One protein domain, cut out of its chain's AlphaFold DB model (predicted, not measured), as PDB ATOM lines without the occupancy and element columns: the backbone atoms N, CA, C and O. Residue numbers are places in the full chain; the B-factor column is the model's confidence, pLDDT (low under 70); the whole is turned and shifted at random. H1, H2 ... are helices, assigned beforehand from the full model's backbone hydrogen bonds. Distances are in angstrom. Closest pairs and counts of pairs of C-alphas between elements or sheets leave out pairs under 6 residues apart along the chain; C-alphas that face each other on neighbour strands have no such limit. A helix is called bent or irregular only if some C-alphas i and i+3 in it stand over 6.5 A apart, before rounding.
ATOM      1  N   PRO A 172     181.654 139.942 159.495       91.00
ATOM      2  CA  PRO A 172     180.942 140.991 158.790       91.00
ATOM      3  C   PRO A 172     180.698 142.209 159.684       91.00
ATOM      4  O   PRO A 172     180.294 142.105 160.844       91.00
ATOM      5  N   VAL A 173     180.905 143.387 159.103       92.25
ATOM      6  CA  VAL A 173     180.668 144.680 159.747       92.25
ATOM      7  C   VAL A 173     179.216 145.109 159.543       92.25
ATOM      8  O   VAL A 173     178.671 145.082 158.434       92.25
ATOM      9  N   MET A 174     178.598 145.591 160.616       92.69
ATOM     10  CA  MET A 174     177.303 146.256 160.592       92.69
ATOM     11  C   MET A 174     177.438 147.641 159.941       92.69
ATOM     12  O   MET A 174     177.796 148.623 160.589       92.69
ATOM     13  N   LEU A 175     177.200 147.722 158.628       91.06
ATOM     14  CA  LEU A 175     177.356 148.979 157.874       91.06
ATOM     15  C   LEU A 175     176.216 149.975 158.112       91.06
ATOM     16  O   LEU A 175     176.422 151.186 158.015       91.06
ATOM     17  N   GLU A 176     175.026 149.459 158.409       91.06
ATOM     18  CA  GLU A 176     173.842 150.251 158.728       91.06
ATOM     19  C   GLU A 176     173.744 150.450 160.236       91.06
ATOM     20  O   GLU A 176     174.019 149.540 161.015       91.06
ATOM     21  N   ARG A 177     173.365 151.656 160.658       92.81
ATOM     22  CA  ARG A 177     173.191 151.961 162.078       92.81
ATOM     23  C   ARG A 177     171.914 151.301 162.625       92.81
ATOM     24  O   ARG A 177     170.948 151.161 161.875       92.81
ATOM     25  N   PRO A 178     171.866 150.941 163.920       93.00
ATOM     26  CA  PRO A 178     170.655 150.411 164.542       93.00
ATOM     27  C   PRO A 178     169.464 151.375 164.463       93.00
ATOM     28  O   PRO A 178     169.634 152.596 164.465       93.00
ATOM     29  N   HIS A 179     168.249 150.823 164.481       85.94
ATOM     30  CA  HIS A 179     167.025 151.600 164.694       85.94
ATOM     31  C   HIS A 179     167.108 152.274 166.082       85.94
ATOM     32  O   HIS A 179     167.469 151.605 167.050       85.94
ATOM     33  N   SER A 180     166.851 153.585 166.170       88.06
ATOM     34  CA  SER A 180     167.098 154.449 167.353       88.06
ATOM     35  C   SER A 180     168.555 154.866 167.612       88.06
ATOM     36  O   SER A 180     168.883 155.356 168.692       88.06
ATOM     37  N   TYR A 181     169.456 154.686 166.644       94.19
ATOM     38  CA  TYR A 181     170.745 155.381 166.648       94.19
ATOM     39  C   TYR A 181     170.594 156.725 165.914       94.19
ATOM     40  O   TYR A 181     170.163 156.697 164.756       94.19
ATOM     41  N   PRO A 182     170.964 157.880 166.510       94.62
ATOM     42  CA  PRO A 182     170.759 159.180 165.879       94.62
ATOM     43  C   PRO A 182     171.381 159.254 164.483       94.62
ATOM     44  O   PRO A 182     172.512 158.806 164.259       94.62
ATOM     45  N   SER A 183     170.651 159.825 163.529       93.62
ATOM     46  CA  SER A 183     171.089 160.009 162.143       93.62
ATOM     47  C   SER A 183     172.250 161.008 162.037       93.62
ATOM     48  O   SER A 183     173.164 160.825 161.226       93.62
ATOM     49  N   THR A 184     172.280 162.000 162.927       94.12
ATOM     50  CA  THR A 184     173.344 163.014 163.004       94.12
ATOM     51  C   THR A 184     174.622 162.521 163.691       94.12
ATOM     52  O   THR A 184     175.694 163.103 163.502       94.12
ATOM     53  N   LEU A 185     174.548 161.429 164.459       95.56
ATOM     54  CA  LEU A 185     175.714 160.816 165.087       95.56
ATOM     55  C   LEU A 185     176.464 159.945 164.073       95.56
ATOM     56  O   LEU A 185     175.873 159.221 163.268       95.56
ATOM     57  N   THR A 186     177.793 160.004 164.102       94.00
ATOM     58  CA  THR A 186     178.643 159.210 163.210       94.00
ATOM     59  C   THR A 186     178.489 157.716 163.477       94.00
ATOM     60  O   THR A 186     178.473 157.292 164.629       94.00
ATOM     61  N   TRP A 187     178.454 156.913 162.413       95.62
ATOM     62  CA  TRP A 187     178.443 155.452 162.488       95.62
ATOM     63  C   TRP A 187     179.657 154.883 161.752       95.62
ATOM     64  O   TRP A 187     179.774 155.032 160.532       95.62
ATOM     65  N   GLN A 188     180.560 154.224 162.480       93.25
ATOM     66  CA  GLN A 188     181.851 153.786 161.946       93.25
ATOM     67  C   GLN A 188     181.696 152.793 160.787       93.25
ATOM     68  O   GLN A 188     182.451 152.855 159.817       93.25
ATOM     69  N   GLY A 189     180.679 151.927 160.838       88.38
ATOM     70  CA  GLY A 189     180.392 150.979 159.761       88.38
ATOM     71  C   GLY A 189     179.997 151.651 158.441       88.38
ATOM     72  O   GLY A 189     180.317 151.136 157.378       88.38
ATOM     73  N   SER A 190     179.357 152.825 158.471       87.75
ATOM     74  CA  SER A 190     179.014 153.551 157.237       87.75
ATOM     75  C   SER A 190     180.243 154.231 156.627       87.75
ATOM     76  O   SER A 190     180.355 154.328 155.405       87.75
ATOM     77  N   ILE A 191     181.175 154.678 157.474       85.06
ATOM     78  CA  ILE A 191     182.419 155.337 157.055       85.06
ATOM     79  C   ILE A 191     183.354 154.325 156.383       85.06
ATOM     80  O   ILE A 191     183.888 154.599 155.309       85.06
ATOM     81  N   ASP A 192     183.506 153.134 156.968       76.06
ATOM     82  CA  ASP A 192     184.385 152.072 156.457       76.06
ATOM     83  C   ASP A 192     183.643 151.051 155.572       76.06
ATOM     84  O   ASP A 192     183.883 149.846 155.606       76.06
ATOM     85  N   SER A 193     182.728 151.535 154.727       73.62
ATOM     86  CA  SER A 193     181.927 150.694 153.818       73.62
ATOM     87  C   SER A 193     182.752 149.893 152.799       73.62
ATOM     88  O   SER A 193     182.235 148.977 152.157       73.62
ATOM     89  N   ARG A 194     184.047 150.209 152.660       73.94
ATOM     90  CA  ARG A 194     185.002 149.499 151.799       73.94
ATOM     91  C   ARG A 194     185.544 148.220 152.438       73.94
ATOM     92  O   ARG A 194     186.080 147.386 151.712       73.94
ATOM     93  N   ARG A 195     185.412 148.058 153.759       79.94
ATOM     94  CA  ARG A 195     185.859 146.880 154.517       79.94
ATOM     95  C   ARG A 195     184.656 146.179 155.163       79.94
ATOM     96  O   ARG A 195     184.463 146.266 156.371       79.94
ATOM     97  N   PRO A 196     183.821 145.481 154.368       82.69
ATOM     98  CA  PRO A 196     182.631 144.805 154.884       82.69
ATOM     99  C   PRO A 196     182.955 143.599 155.771       82.69
ATOM    100  O   PRO A 196     182.071 143.157 156.500       82.69
ATOM    101  N   PHE A 197     184.190 143.087 155.720       88.31
ATOM    102  CA  PHE A 197     184.682 142.007 156.569       88.31
ATOM    103  C   PHE A 197     186.009 142.404 157.206       88.31
ATOM    104  O   PHE A 197     186.871 142.992 156.550       88.31
ATOM    105  N   VAL A 198     186.164 142.073 158.482       90.94
ATOM    106  CA  VAL A 198     187.342 142.391 159.293       90.94
ATOM    107  C   VAL A 198     187.725 141.202 160.162       90.94
ATOM    108  O   VAL A 198     187.025 140.186 160.204       90.94
ATOM    109  N   THR A 199     188.873 141.293 160.826       91.88
ATOM    110  CA  THR A 199     189.245 140.283 161.819       91.88
ATOM    111  C   THR A 199     188.385 140.445 163.076       91.88
ATOM    112  O   THR A 199     187.991 141.570 163.404       91.88
ATOM    113  N   PRO A 200     188.124 139.369 163.838       91.06
ATOM    114  CA  PRO A 200     187.383 139.485 165.093       91.06
ATOM    115  C   PRO A 200     187.955 140.517 166.077       91.06
ATOM    116  O   PRO A 200     187.215 141.225 166.753       91.06
ATOM    117  N   ARG A 201     189.281 140.686 166.089       90.81
ATOM    118  CA  ARG A 201     189.991 141.624 166.974       90.81
ATOM    119  C   ARG A 201     189.755 143.099 166.646       90.81
ATOM    120  O   ARG A 201     190.068 143.964 167.464       90.81
ATOM    121  N   GLU A 202     189.237 143.406 165.461       92.12
ATOM    122  CA  GLU A 202     188.975 144.777 165.007       92.12
ATOM    123  C   GLU A 202     187.539 145.235 165.298       92.12
ATOM    124  O   GLU A 202     187.263 146.439 165.277       92.12
ATOM    125  N   VAL A 203     186.641 144.296 165.611       92.62
ATOM    126  CA  VAL A 203     185.198 144.516 165.689       92.62
ATOM    127  C   VAL A 203     184.650 144.209 167.081       92.62
ATOM    128  O   VAL A 203     185.041 143.240 167.728       92.62
ATOM    129  N   CYS A 204     183.744 145.058 167.557       92.25
ATOM    130  CA  CYS A 204     183.024 144.859 168.806       92.25
ATOM    131  C   CYS A 204     181.754 144.034 168.573       92.25
ATOM    132  O   CYS A 204     181.170 144.040 167.487       92.25
ATOM    133  N   ASP A 205     181.294 143.352 169.618       90.25
ATOM    134  CA  ASP A 205     180.029 142.625 169.571       90.25
ATOM    135  C   ASP A 205     178.826 143.563 169.330       90.25
ATOM    136  O   ASP A 205     178.815 144.721 169.763       90.25
ATOM    137  N   LYS A 206     177.798 143.036 168.657       91.12
ATOM    138  CA  LYS A 206     176.571 143.742 168.276       91.12
ATOM    139  C   LYS A 206     175.827 144.316 169.481       91.12
ATOM    140  O   LYS A 206     175.268 145.409 169.385       91.12
ATOM    141  N   SER A 207     175.886 143.651 170.637       89.81
ATOM    142  CA  SER A 207     175.292 144.149 171.889       89.81
ATOM    143  C   SER A 207     175.860 145.508 172.335       89.81
ATOM    144  O   SER A 207     175.152 146.310 172.950       89.81
ATOM    145  N   HIS A 208     177.103 145.822 171.957       91.44
ATOM    146  CA  HIS A 208     177.779 147.073 172.298       91.44
ATOM    147  C   HIS A 208     177.583 148.184 171.253       91.44
ATOM    148  O   HIS A 208     178.180 149.251 171.390       91.44
ATOM    149  N   ALA A 209     176.737 147.990 170.231       93.75
ATOM    150  CA  ALA A 209     176.546 148.946 169.133       93.75
ATOM    151  C   ALA A 209     176.303 150.391 169.602       93.75
ATOM    152  O   ALA A 209     176.905 151.338 169.095       93.75
ATOM    153  N   PHE A 210     175.454 150.562 170.614       94.56
ATOM    154  CA  PHE A 210     175.123 151.871 171.177       94.56
ATOM    155  C   PHE A 210     176.255 152.481 172.024       94.56
ATOM    156  O   PHE A 210     176.281 153.691 172.217       94.56
ATOM    157  N   LEU A 211     177.202 151.677 172.513       94.81
ATOM    158  CA  LEU A 211     178.309 152.140 173.359       94.81
ATOM    159  C   LEU A 211     179.552 152.548 172.568       94.81
ATOM    160  O   LEU A 211     180.357 153.318 173.081       94.81
ATOM    161  N   VAL A 212     179.738 152.023 171.354       95.00
ATOM    162  CA  VAL A 212     180.966 152.260 170.569       95.00
ATOM    163  C   VAL A 212     180.727 152.548 169.089       95.00
ATOM    164  O   VAL A 212     181.686 152.711 168.344       95.00
ATOM    165  N   GLY A 213     179.478 152.639 168.633       94.25
ATOM    166  CA  GLY A 213     179.144 152.757 167.209       94.25
ATOM    167  C   GLY A 213     179.782 153.929 166.454       94.25
ATOM    168  O   GLY A 213     179.964 153.842 165.242       94.25
ATOM    169  N   ALA A 214     180.160 155.006 167.150       95.69
ATOM    170  CA  ALA A 214     180.853 156.151 166.555       95.69
ATOM    171  C   ALA A 214     182.385 156.017 166.581       95.69
ATOM    172  O   ALA A 214     183.073 156.815 165.953       95.69
ATOM    173  N   THR A 215     182.930 155.045 167.319       94.56
ATOM    174  CA  THR A 215     184.368 154.943 167.631       94.56
ATOM    175  C   THR A 215     184.999 153.599 167.271       94.56
ATOM    176  O   THR A 215     186.224 153.504 167.163       94.56
ATOM    177  N   ALA A 216     184.196 152.557 167.065       94.50
ATOM    178  CA  ALA A 216     184.647 151.226 166.693       94.50
ATOM    179  C   ALA A 216     183.672 150.558 165.716       94.50
ATOM    180  O   ALA A 216     182.486 150.888 165.659       94.50
ATOM    181  N   LEU A 217     184.188 149.600 164.945       94.94
ATOM    182  CA  LEU A 217     183.368 148.732 164.105       94.94
ATOM    183  C   LEU A 217     182.561 147.779 164.985       94.94
ATOM    184  O   LEU A 217     183.035 147.341 166.033       94.94
ATOM    185  N   VAL A 218     181.361 147.436 164.533       94.25
ATOM    186  CA  VAL A 218     180.436 146.553 165.246       94.25
ATOM    187  C   VAL A 218     180.050 145.401 164.328       94.25
ATOM    188  O   VAL A 218     179.840 145.614 163.134       94.25
ATOM    189  N   SER A 219     179.988 144.188 164.872       93.00
ATOM    190  CA  SER A 219     179.627 142.988 164.120       93.00
ATOM    191  C   SER A 219     178.156 143.041 163.728       93.00
ATOM    192  O   SER A 219     177.317 143.511 164.497       93.00
ATOM    193  N   SER A 220     177.822 142.554 162.535       91.19
ATOM    194  CA  SER A 220     176.421 142.378 162.138       91.19
ATOM    195  C   SER A 220     175.814 141.058 162.621       91.19
ATOM    196  O   SER A 220     174.598 140.894 162.520       91.19
ATOM    197  N   LEU A 221     176.640 140.115 163.088       88.31
ATOM    198  CA  LEU A 221     176.181 138.813 163.574       88.31
ATOM    199  C   LEU A 221     175.687 138.902 165.017       88.31
ATOM    200  O   LEU A 221     176.200 139.686 165.814       88.31
ATOM    201  N   ASP A 222     174.721 138.049 165.341       85.00
ATOM    202  CA  ASP A 222     174.299 137.795 166.714       85.00
ATOM    203  C   ASP A 222     175.181 136.681 167.291       85.00
ATOM    204  O   ASP A 222     175.041 135.509 166.945       85.00
ATOM    205  N   LEU A 223     176.148 137.062 168.128       82.62
ATOM    206  CA  LEU A 223     177.087 136.117 168.724       82.62
ATOM    207  C   LEU A 223     176.469 135.447 169.964       82.62
ATOM    208  O   LEU A 223     175.906 136.143 170.813       82.62
ATOM    209  N   PRO A 224     176.599 134.116 170.123       79.25
ATOM    210  CA  PRO A 224     176.211 133.445 171.359       79.25
ATOM    211  C   PRO A 224     177.051 133.936 172.549       79.25
ATOM    212  O   PRO A 224     178.221 134.286 172.390       79.25
ATOM    213  N   GLU A 225     176.496 133.896 173.765       71.19
ATOM    214  CA  GLU A 225     177.189 134.371 174.980       71.19
ATOM    215  C   GLU A 225     178.545 133.682 175.213       71.19
ATOM    216  O   GLU A 225     179.478 134.302 175.719       71.19
ATOM    217  N   MET A 247     187.190 138.731 170.206       87.56
ATOM    218  CA  MET A 247     186.529 139.975 169.794       87.56
ATOM    219  C   MET A 247     187.208 141.208 170.401       87.56
ATOM    220  O   MET A 247     187.852 141.131 171.453       87.56
ATOM    221  N   ARG A 248     187.036 142.378 169.775       89.94
ATOM    222  CA  ARG A 248     187.517 143.638 170.349       89.94
ATOM    223  C   ARG A 248     186.762 143.966 171.637       89.94
ATOM    224  O   ARG A 248     185.545 144.130 171.638       89.94
ATOM    225  N   GLU A 249     187.506 144.132 172.724       87.25
ATOM    226  CA  GLU A 249     186.944 144.564 174.003       87.25
ATOM    227  C   GLU A 249     186.587 146.055 173.995       87.25
ATOM    228  O   GLU A 249     187.328 146.902 173.481       87.25
ATOM    229  N   VAL A 250     185.464 146.383 174.636       90.00
ATOM    230  CA  VAL A 250     185.042 147.765 174.871       90.00
ATOM    231  C   VAL A 250     185.775 148.304 176.097       90.00
ATOM    232  O   VAL A 250     185.432 148.003 177.238       90.00
ATOM    233  N   LYS A 251     186.817 149.093 175.843       90.62
ATOM    234  CA  LYS A 251     187.655 149.721 176.871       90.62
ATOM    235  C   LYS A 251     187.149 151.114 177.242       90.62
ATOM    236  O   LYS A 251     186.399 151.736 176.488       90.62
ATOM    237  N   LEU A 252     187.605 151.618 178.392       93.50
ATOM    238  CA  LEU A 252     187.254 152.949 178.902       93.50
ATOM    239  C   LEU A 252     187.521 154.057 177.868       93.50
ATOM    240  O   LEU A 252     186.676 154.929 177.691       93.50
ATOM    241  N   ASP A 253     188.640 153.996 177.142       94.06
ATOM    242  CA  ASP A 253     188.984 155.006 176.134       94.06
ATOM    243  C   ASP A 253     187.941 155.082 175.005       94.06
ATOM    244  O   ASP A 253     187.601 156.172 174.548       94.06
ATOM    245  N   LEU A 254     187.374 153.944 174.589       94.75
ATOM    246  CA  LEU A 254     186.304 153.904 173.588       94.75
ATOM    247  C   LEU A 254     185.001 154.495 174.123       94.75
ATOM    248  O   LEU A 254     184.351 155.253 173.409       94.75
ATOM    249  N   LEU A 255     184.646 154.207 175.379       96.19
ATOM    250  CA  LEU A 255     183.444 154.760 176.012       96.19
ATOM    251  C   LEU A 255     183.526 156.288 176.140       96.19
ATOM    252  O   LEU A 255     182.568 156.991 175.821       96.19
ATOM    253  N   ILE A 256     184.680 156.818 176.554       96.75
ATOM    254  CA  ILE A 256     184.886 158.267 176.681       96.75
ATOM    255  C   ILE A 256     184.927 158.946 175.311       96.75
ATOM    256  O   ILE A 256     184.300 159.992 175.131       96.75
ATOM    257  N   LYS A 257     185.582 158.343 174.311       96.81
ATOM    258  CA  LYS A 257     185.533 158.842 172.928       96.81
ATOM    259  C   LYS A 257     184.109 158.822 172.374       96.81
ATOM    260  O   LYS A 257     183.718 159.780 171.714       96.81
ATOM    261  N   GLN A 258     183.318 157.786 172.671       97.19
ATOM    262  CA  GLN A 258     181.918 157.717 172.254       97.19
ATOM    263  C   GLN A 258     181.120 158.862 172.878       97.19
ATOM    264  O   GLN A 258     180.394 159.555 172.166       97.19
ATOM    265  N   LEU A 259     181.279 159.088 174.185       97.38
ATOM    266  CA  LEU A 259     180.618 160.189 174.880       97.38
ATOM    267  C   LEU A 259     181.012 161.543 174.280       97.38
ATOM    268  O   LEU A 259     180.148 162.375 174.021       97.38
ATOM    269  N   LYS A 260     182.296 161.737 173.961       97.06
ATOM    270  CA  LYS A 260     182.772 162.933 173.257       97.06
ATOM    271  C   LYS A 260     182.114 163.097 171.885       97.06
ATOM    272  O   LYS A 260     181.680 164.198 171.560       97.06
ATOM    273  N   CYS A 261     182.013 162.035 171.085       96.88
ATOM    274  CA  CYS A 261     181.323 162.079 169.793       96.88
ATOM    275  C   CYS A 261     179.854 162.489 169.952       96.88
ATOM    276  O   CYS A 261     179.383 163.337 169.204       96.88
ATOM    277  N   ILE A 262     179.157 161.944 170.951       96.44
ATOM    278  CA  ILE A 262     177.764 162.291 171.261       96.44
ATOM    279  C   ILE A 262     177.636 163.782 171.580       96.44
ATOM    280  O   ILE A 262     176.814 164.458 170.962       96.44
ATOM    281  N   VAL A 263     178.474 164.306 172.480       96.00
ATOM    282  CA  VAL A 263     178.476 165.732 172.847       96.00
ATOM    283  C   VAL A 263     178.721 166.607 171.619       96.00
ATOM    284  O   VAL A 263     177.943 167.513 171.328       96.00
ATOM    285  N   LEU A 264     179.778 166.316 170.858       95.25
ATOM    286  CA  LEU A 264     180.165 167.125 169.704       95.25
ATOM    287  C   LEU A 264     179.136 167.087 168.574       95.25
ATOM    288  O   LEU A 264     178.920 168.111 167.931       95.25
ATOM    289  N   CYS A 265     178.530 165.931 168.301       94.81
ATOM    290  CA  CYS A 265     177.503 165.809 167.271       94.81
ATOM    291  C   CYS A 265     176.229 166.545 167.685       94.81
ATOM    292  O   CYS A 265     175.754 167.375 166.918       94.81
ATOM    293  N   TYR A 266     175.745 166.341 168.914       94.44
ATOM    294  CA  TYR A 266     174.526 166.995 169.394       94.44
ATOM    295  C   TYR A 266     174.636 168.526 169.408       94.44
ATOM    296  O   TYR A 266     173.709 169.224 169.001       94.44
ATOM    297  N   LEU A 267     175.786 169.066 169.831       91.94
ATOM    298  CA  LEU A 267     176.029 170.514 169.838       91.94
ATOM    299  C   LEU A 267     176.144 171.114 168.427       91.94
ATOM    300  O   LEU A 267     175.940 172.313 168.258       91.94
ATOM    301  N   LYS A 268     176.472 170.301 167.416       93.19
ATOM    302  CA  LYS A 268     176.517 170.721 166.007       93.19
ATOM    303  C   LYS A 268     175.169 170.601 165.295       93.19
ATOM    304  O   LYS A 268     175.022 171.178 164.221       93.19
ATOM    305  N   CYS A 269     174.219 169.855 165.855       92.56
ATOM    306  CA  CYS A 269     172.883 169.712 165.294       92.56
ATOM    307  C   CYS A 269     172.152 171.058 165.237       92.56
ATOM    308  O   CYS A 269     172.242 171.887 166.142       92.56
ATOM    309  N   SER A 270     171.359 171.243 164.186       91.06
ATOM    310  CA  SER A 270     170.373 172.316 164.116       91.06
ATOM    311  C   SER A 270     169.294 172.143 165.192       91.06
ATOM    312  O   SER A 270     169.036 171.039 165.675       91.06
ATOM    313  N   LEU A 271     168.582 173.224 165.526       89.12
ATOM    314  CA  LEU A 271     167.470 173.178 166.487       89.12
ATOM    315  C   LEU A 271     166.382 172.162 166.099       89.12
ATOM    316  O   LEU A 271     165.724 171.601 166.973       89.12
ATOM    317  N   HIS A 272     166.170 171.937 164.800       89.62
ATOM    318  CA  HIS A 272     165.209 170.948 164.314       89.62
ATOM    319  C   HIS A 272     165.694 169.520 164.589       89.62
ATOM    320  O   HIS A 272     164.949 168.726 165.157       89.62
ATOM    321  N   GLU A 273     166.945 169.216 164.240       91.75
ATOM    322  CA  GLU A 273     167.552 167.900 164.479       91.75
ATOM    323  C   GLU A 273     167.639 167.574 165.971       91.75
ATOM    324  O   GLU A 273     167.310 166.460 166.375       91.75
ATOM    325  N   GLN A 274     168.006 168.559 166.800       90.06
ATOM    326  CA  GLN A 274     167.981 168.402 168.252       90.06
ATOM    327  C   GLN A 274     166.578 168.008 168.702       90.06
ATOM    328  O   GLN A 274     166.425 166.964 169.325       90.06
ATOM    329  N   LYS A 275     165.533 168.752 168.317       88.75
ATOM    330  CA  LYS A 275     164.146 168.426 168.691       88.75
ATOM    331  C   LYS A 275     163.707 167.029 168.245       88.75
ATOM    332  O   LYS A 275     163.011 166.367 169.009       88.75
ATOM    333  N   SER A 276     164.101 166.576 167.053       91.31
ATOM    334  CA  SER A 276     163.716 165.248 166.558       91.31
ATOM    335  C   SER A 276     164.486 164.104 167.220       91.31
ATOM    336  O   SER A 276     163.905 163.052 167.457       91.31
ATOM    337  N   GLU A 277     165.771 164.294 167.538       92.44
ATOM    338  CA  GLU A 277     166.662 163.211 167.992       92.44
ATOM    339  C   GLU A 277     167.025 163.284 169.486       92.44
ATOM    340  O   GLU A 277     167.756 162.427 169.985       92.44
ATOM    341  N   THR A 278     166.506 164.272 170.231       92.12
ATOM    342  CA  THR A 278     166.772 164.478 171.673       92.12
ATOM    343  C   THR A 278     166.643 163.176 172.464       92.12
ATOM    344  O   THR A 278     167.493 162.856 173.294       92.12
ATOM    345  N   PHE A 279     165.579 162.409 172.211       92.75
ATOM    346  CA  PHE A 279     165.311 161.168 172.933       92.75
ATOM    347  C   PHE A 279     166.363 160.085 172.652       92.75
ATOM    348  O   PHE A 279     166.837 159.436 173.587       92.75
ATOM    349  N   ASP A 280     166.773 159.925 171.393       94.44
ATOM    350  CA  ASP A 280     167.783 158.939 170.999       94.44
ATOM    351  C   ASP A 280     169.157 159.289 171.591       94.44
ATOM    352  O   ASP A 280     169.841 158.426 172.148       94.44
ATOM    353  N   TYR A 281     169.529 160.573 171.570       95.12
ATOM    354  CA  TYR A 281     170.747 161.069 172.218       95.12
ATOM    355  C   TYR A 281     170.733 160.862 173.737       95.12
ATOM    356  O   TYR A 281     171.717 160.381 174.305       95.12
ATOM    357  N   LEU A 282     169.617 161.167 174.404       95.00
ATOM    358  CA  LEU A 282     169.463 160.923 175.838       95.00
ATOM    359  C   LEU A 282     169.597 159.429 176.162       95.00
ATOM    360  O   LEU A 282     170.274 159.064 177.124       95.00
ATOM    361  N   ASN A 283     168.990 158.551 175.362       94.88
ATOM    362  CA  ASN A 283     169.079 157.105 175.561       94.88
ATOM    363  C   ASN A 283     170.521 156.591 175.419       94.88
ATOM    364  O   ASN A 283     170.974 155.770 176.219       94.88
ATOM    365  N   LEU A 284     171.277 157.116 174.450       95.75
ATOM    366  CA  LEU A 284     172.706 156.837 174.310       95.75
ATOM    367  C   LEU A 284     173.515 157.297 175.527       95.75
ATOM    368  O   LEU A 284     174.325 156.528 176.047       95.75
ATOM    369  N   CYS A 285     173.263 158.515 176.017       96.44
ATOM    370  CA  CYS A 285     173.918 159.034 177.219       96.44
ATOM    371  C   CYS A 285     173.651 158.126 178.422       96.44
ATOM    372  O   CYS A 285     174.588 157.737 179.111       96.44
ATOM    373  N   LYS A 286     172.394 157.712 178.636       96.06
ATOM    374  CA  LYS A 286     172.015 156.792 179.719       96.06
ATOM    375  C   LYS A 286     172.770 155.467 179.652       96.06
ATOM    376  O   LYS A 286     173.282 155.018 180.672       96.06
ATOM    377  N   ARG A 287     172.888 154.861 178.465       95.38
ATOM    378  CA  ARG A 287     173.649 153.612 178.273       95.38
ATOM    379  C   ARG A 287     175.132 153.783 178.606       95.38
ATOM    380  O   ARG A 287     175.723 152.893 179.211       95.38
ATOM    381  N   LEU A 288     175.728 154.920 178.244       95.69
ATOM    382  CA  LEU A 288     177.117 155.221 178.594       95.69
ATOM    383  C   LEU A 288     177.297 155.501 180.083       95.69
ATOM    384  O   LEU A 288     178.250 155.001 180.666       95.69
ATOM    385  N   TYR A 289     176.398 156.257 180.710       96.12
ATOM    386  CA  TYR A 289     176.454 156.497 182.154       96.12
ATOM    387  C   TYR A 289     176.284 155.201 182.938       96.12
ATOM    388  O   TYR A 289     177.014 154.984 183.898       96.12
ATOM    389  N   ASP A 290     175.392 154.317 182.490       94.56
ATOM    390  CA  ASP A 290     175.245 152.977 183.050       94.56
ATOM    391  C   ASP A 290     176.566 152.203 182.945       94.56
ATOM    392  O   ASP A 290     177.126 151.814 183.967       94.56
ATOM    393  N   ALA A 291     177.146 152.096 181.744       92.81
ATOM    394  CA  ALA A 291     178.421 151.407 181.526       92.81
ATOM    395  C   ALA A 291     179.578 151.990 182.361       92.81
ATOM    396  O   ALA A 291     180.350 151.240 182.956       92.81
ATOM    397  N   LEU A 292     179.687 153.320 182.435       93.50
ATOM    398  CA  LEU A 292     180.713 154.015 183.217       93.50
ATOM    399  C   LEU A 292     180.499 153.855 184.727       93.50
ATOM    400  O   LEU A 292     181.477 153.791 185.465       93.50
ATOM    401  N   SER A 293     179.253 153.746 185.194       91.81
ATOM    402  CA  SER A 293     178.948 153.588 186.620       91.81
ATOM    403  C   SER A 293     179.423 152.255 187.208       91.81
ATOM    404  O   SER A 293     179.690 152.183 188.406       91.81
ATOM    405  N   TYR A 294     179.590 151.220 186.375       88.25
ATOM    406  CA  TYR A 294     180.168 149.934 186.786       88.25
ATOM    407  C   TYR A 294     181.701 149.951 186.868       88.25
ATOM    408  O   TYR A 294     182.302 149.000 187.371       88.25
ATOM    409  N   ILE A 295     182.362 151.001 186.370       84.56
ATOM    410  CA  ILE A 295     183.819 151.124 186.435       84.56
ATOM    411  C   ILE A 295     184.191 151.643 187.827       84.56
ATOM    412  O   ILE A 295     183.946 152.795 188.171       84.56
ATOM    413  N   ASN A 296     184.821 150.781 188.629       69.06
ATOM    414  CA  ASN A 296     185.046 151.002 190.065       69.06
ATOM    415  C   ASN A 296     185.982 152.175 190.429       69.06
ATOM    416  O   ASN A 296     186.142 152.458 191.616       69.06
ATOM    417  N   ASN A 297     186.615 152.850 189.463       88.19
ATOM    418  CA  ASN A 297     187.572 153.922 189.740       88.19
ATOM    419  C   ASN A 297     187.228 155.237 189.009       88.19
ATOM    420  O   ASN A 297     187.591 155.403 187.840       88.19
ATOM    421  N   PRO A 298     186.601 156.220 189.688       89.75
ATOM    422  CA  PRO A 298     186.259 157.508 189.079       89.75
ATOM    423  C   PRO A 298     187.494 158.314 188.649       89.75
ATOM    424  O   PRO A 298     187.419 159.095 187.701       89.75
ATOM    425  N   ASN A 299     188.659 158.103 189.277       92.56
ATOM    426  CA  ASN A 299     189.888 158.806 188.896       92.56
ATOM    427  C   ASN A 299     190.374 158.407 187.498       92.56
ATOM    428  O   ASN A 299     190.894 159.260 186.776       92.56
ATOM    429  N   ASP A 300     190.180 157.145 187.107       93.69
ATOM    430  CA  ASP A 300     190.544 156.664 185.772       93.69
ATOM    431  C   ASP A 300     189.627 157.283 184.715       93.69
ATOM    432  O   ASP A 300     190.108 157.769 183.692       93.69
ATOM    433  N   ILE A 301     188.324 157.375 185.008       94.44
ATOM    434  CA  ILE A 301     187.341 158.053 184.152       94.44
ATOM    435  C   ILE A 301     187.721 159.529 183.980       94.44
ATOM    436  O   ILE A 301     187.845 160.009 182.857       94.44
ATOM    437  N   LEU A 302     187.980 160.248 185.078       94.06
ATOM    438  CA  LEU A 302     188.379 161.662 185.044       94.06
ATOM    439  C   LEU A 302     189.724 161.884 184.342       94.06
ATOM    440  O   LEU A 302     189.958 162.944 183.760       94.06
ATOM    441  N   LYS A 303     190.653 160.928 184.428       95.00
ATOM    442  CA  LYS A 303     191.923 160.978 183.695       95.00
ATOM    443  C   LYS A 303     191.684 160.822 182.195       95.00
ATOM    444  O   LYS A 303     192.201 161.629 181.430       95.00
ATOM    445  N   GLU A 304     190.880 159.848 181.787       95.88
ATOM    446  CA  GLU A 304     190.578 159.611 180.374       95.88
ATOM    447  C   GLU A 304     189.746 160.750 179.763       95.88
ATOM    448  O   GLU A 304     190.024 161.189 178.649       95.88
ATOM    449  N   MET A 305     188.792 161.313 180.514       95.75
ATOM    450  CA  MET A 305     188.054 162.520 180.114       95.75
ATOM    451  C   MET A 305     188.993 163.700 179.850       95.75
ATOM    452  O   MET A 305     188.816 164.397 178.856       95.75
ATOM    453  N   ARG A 306     190.027 163.890 180.683       95.62
ATOM    454  CA  ARG A 306     191.064 164.911 180.461       95.62
ATOM    455  C   ARG A 306     191.907 164.627 179.220       95.62
ATOM    456  O   ARG A 306     192.150 165.547 178.456       95.62
ATOM    457  N   ILE A 307     192.315 163.376 178.992       95.88
ATOM    458  CA  ILE A 307     193.045 162.976 177.772       95.88
ATOM    459  C   ILE A 307     192.205 163.253 176.518       95.88
ATOM    460  O   ILE A 307     192.733 163.640 175.479       95.88
ATOM    461  N   CYS A 308     190.891 163.065 176.616       94.31
ATOM    462  CA  CYS A 308     189.951 163.323 175.538       94.31
ATOM    463  C   CYS A 308     189.448 164.775 175.481       94.31
ATOM    464  O   CYS A 308     188.587 165.041 174.647       94.31
ATOM    465  N   ASP A 309     189.925 165.711 176.304       95.12
ATOM    466  CA  ASP A 309     189.407 167.090 176.389       95.12
ATOM    467  C   ASP A 309     187.871 167.169 176.541       95.12
ATOM    468  O   ASP A 309     187.200 168.011 175.942       95.12
ATOM    469  N   LEU A 310     187.284 166.247 177.306       95.81
ATOM    470  CA  LEU A 310     185.845 166.177 177.541       95.81
ATOM    471  C   LEU A 310     185.489 166.889 178.853       95.81
ATOM    472  O   LEU A 310     185.625 166.319 179.934       95.81
ATOM    473  N   VAL A 311     185.035 168.140 178.747       92.56
ATOM    474  CA  VAL A 311     184.690 168.991 179.904       92.56
ATOM    475  C   VAL A 311     183.188 168.981 180.191       92.56
ATOM    476  O   VAL A 311     182.769 168.723 181.320       92.56
TER     477      VAL A 311
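Overview. This is residues 172 to 225 and 247 to 311 of the 441 residues of the protein "Hypothetical protein" of Rotaria sp. Silwood2 (UniProt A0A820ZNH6). Two long helices, H3 and H4, lie side by side as a helical hairpin along one side of the domain, with H5 packed on the first residues of H3 and short H2 packed on both long helices. Long loops and tiny H1 make the rest, reaching away from the hairpin. The printed part has 119 residues with five named helices, H1 to H5 in chain order, and no named strand; the class is all helix. It is compact, with a radius of gyration of the C-alphas of 14.4 A and spans of 38 by 35 by 23 A.

Along the chain. H4, residues 271 to 293, is 30.3 A long, from C-alpha 271 at (167.470, 173.178, 166.487) to C-alpha 293 at (178.948, 153.588, 186.620). It is irregular, with C-alphas 276 and 279 7.7 A apart and a kink of 60 degrees near residue 278. H3, residues 252 to 268, is 24.4 A long and H5, residues 298 to 307, 14.3 A. H2, residues 206 to 212, is 9.9 A long and irregular, with C-alphas 207 and 210 7.8 A apart. H1, residues 188 to 191, begins at C-alpha 188 (181.851, 153.786, 161.946).

Arrangement. H3, the hub, touches H4 at a shallow tilt of 16 degrees, opposite ways; their closest C-alphas, Tyr 266 and Gln 274, are 6.8 A apart. H5 touches residues 252 to 256 of H3 alone, closest at the C-alphas of Ile 256 and Met 305, 6.3 A. H2 touches H3 through the C-alphas of Val 212 and Gln 258, 5.8 A, and H4 through those of Leu 211 and Leu 288, 6.2 A. H1 is apart from the other four helices. Every O i to N i+4 pair is within hydrogen-bond range in H3 and H5; H4 has 17 of 19, H2 1 of 3 with 2 of 4 O i to N i+3 pairs, and H1 is too short for an O i to N i+4 pair.

Size, cuts and confidence. Pro 224 and Leu 271 have the C-alphas farthest apart, 41.0 A. Residues 226 to 246 are not printed; C-alphas 225 and 247 are 12.1 A apart across this cut. The link from H1 to H2 is long. Residue 296 alone has pLDDT under 70.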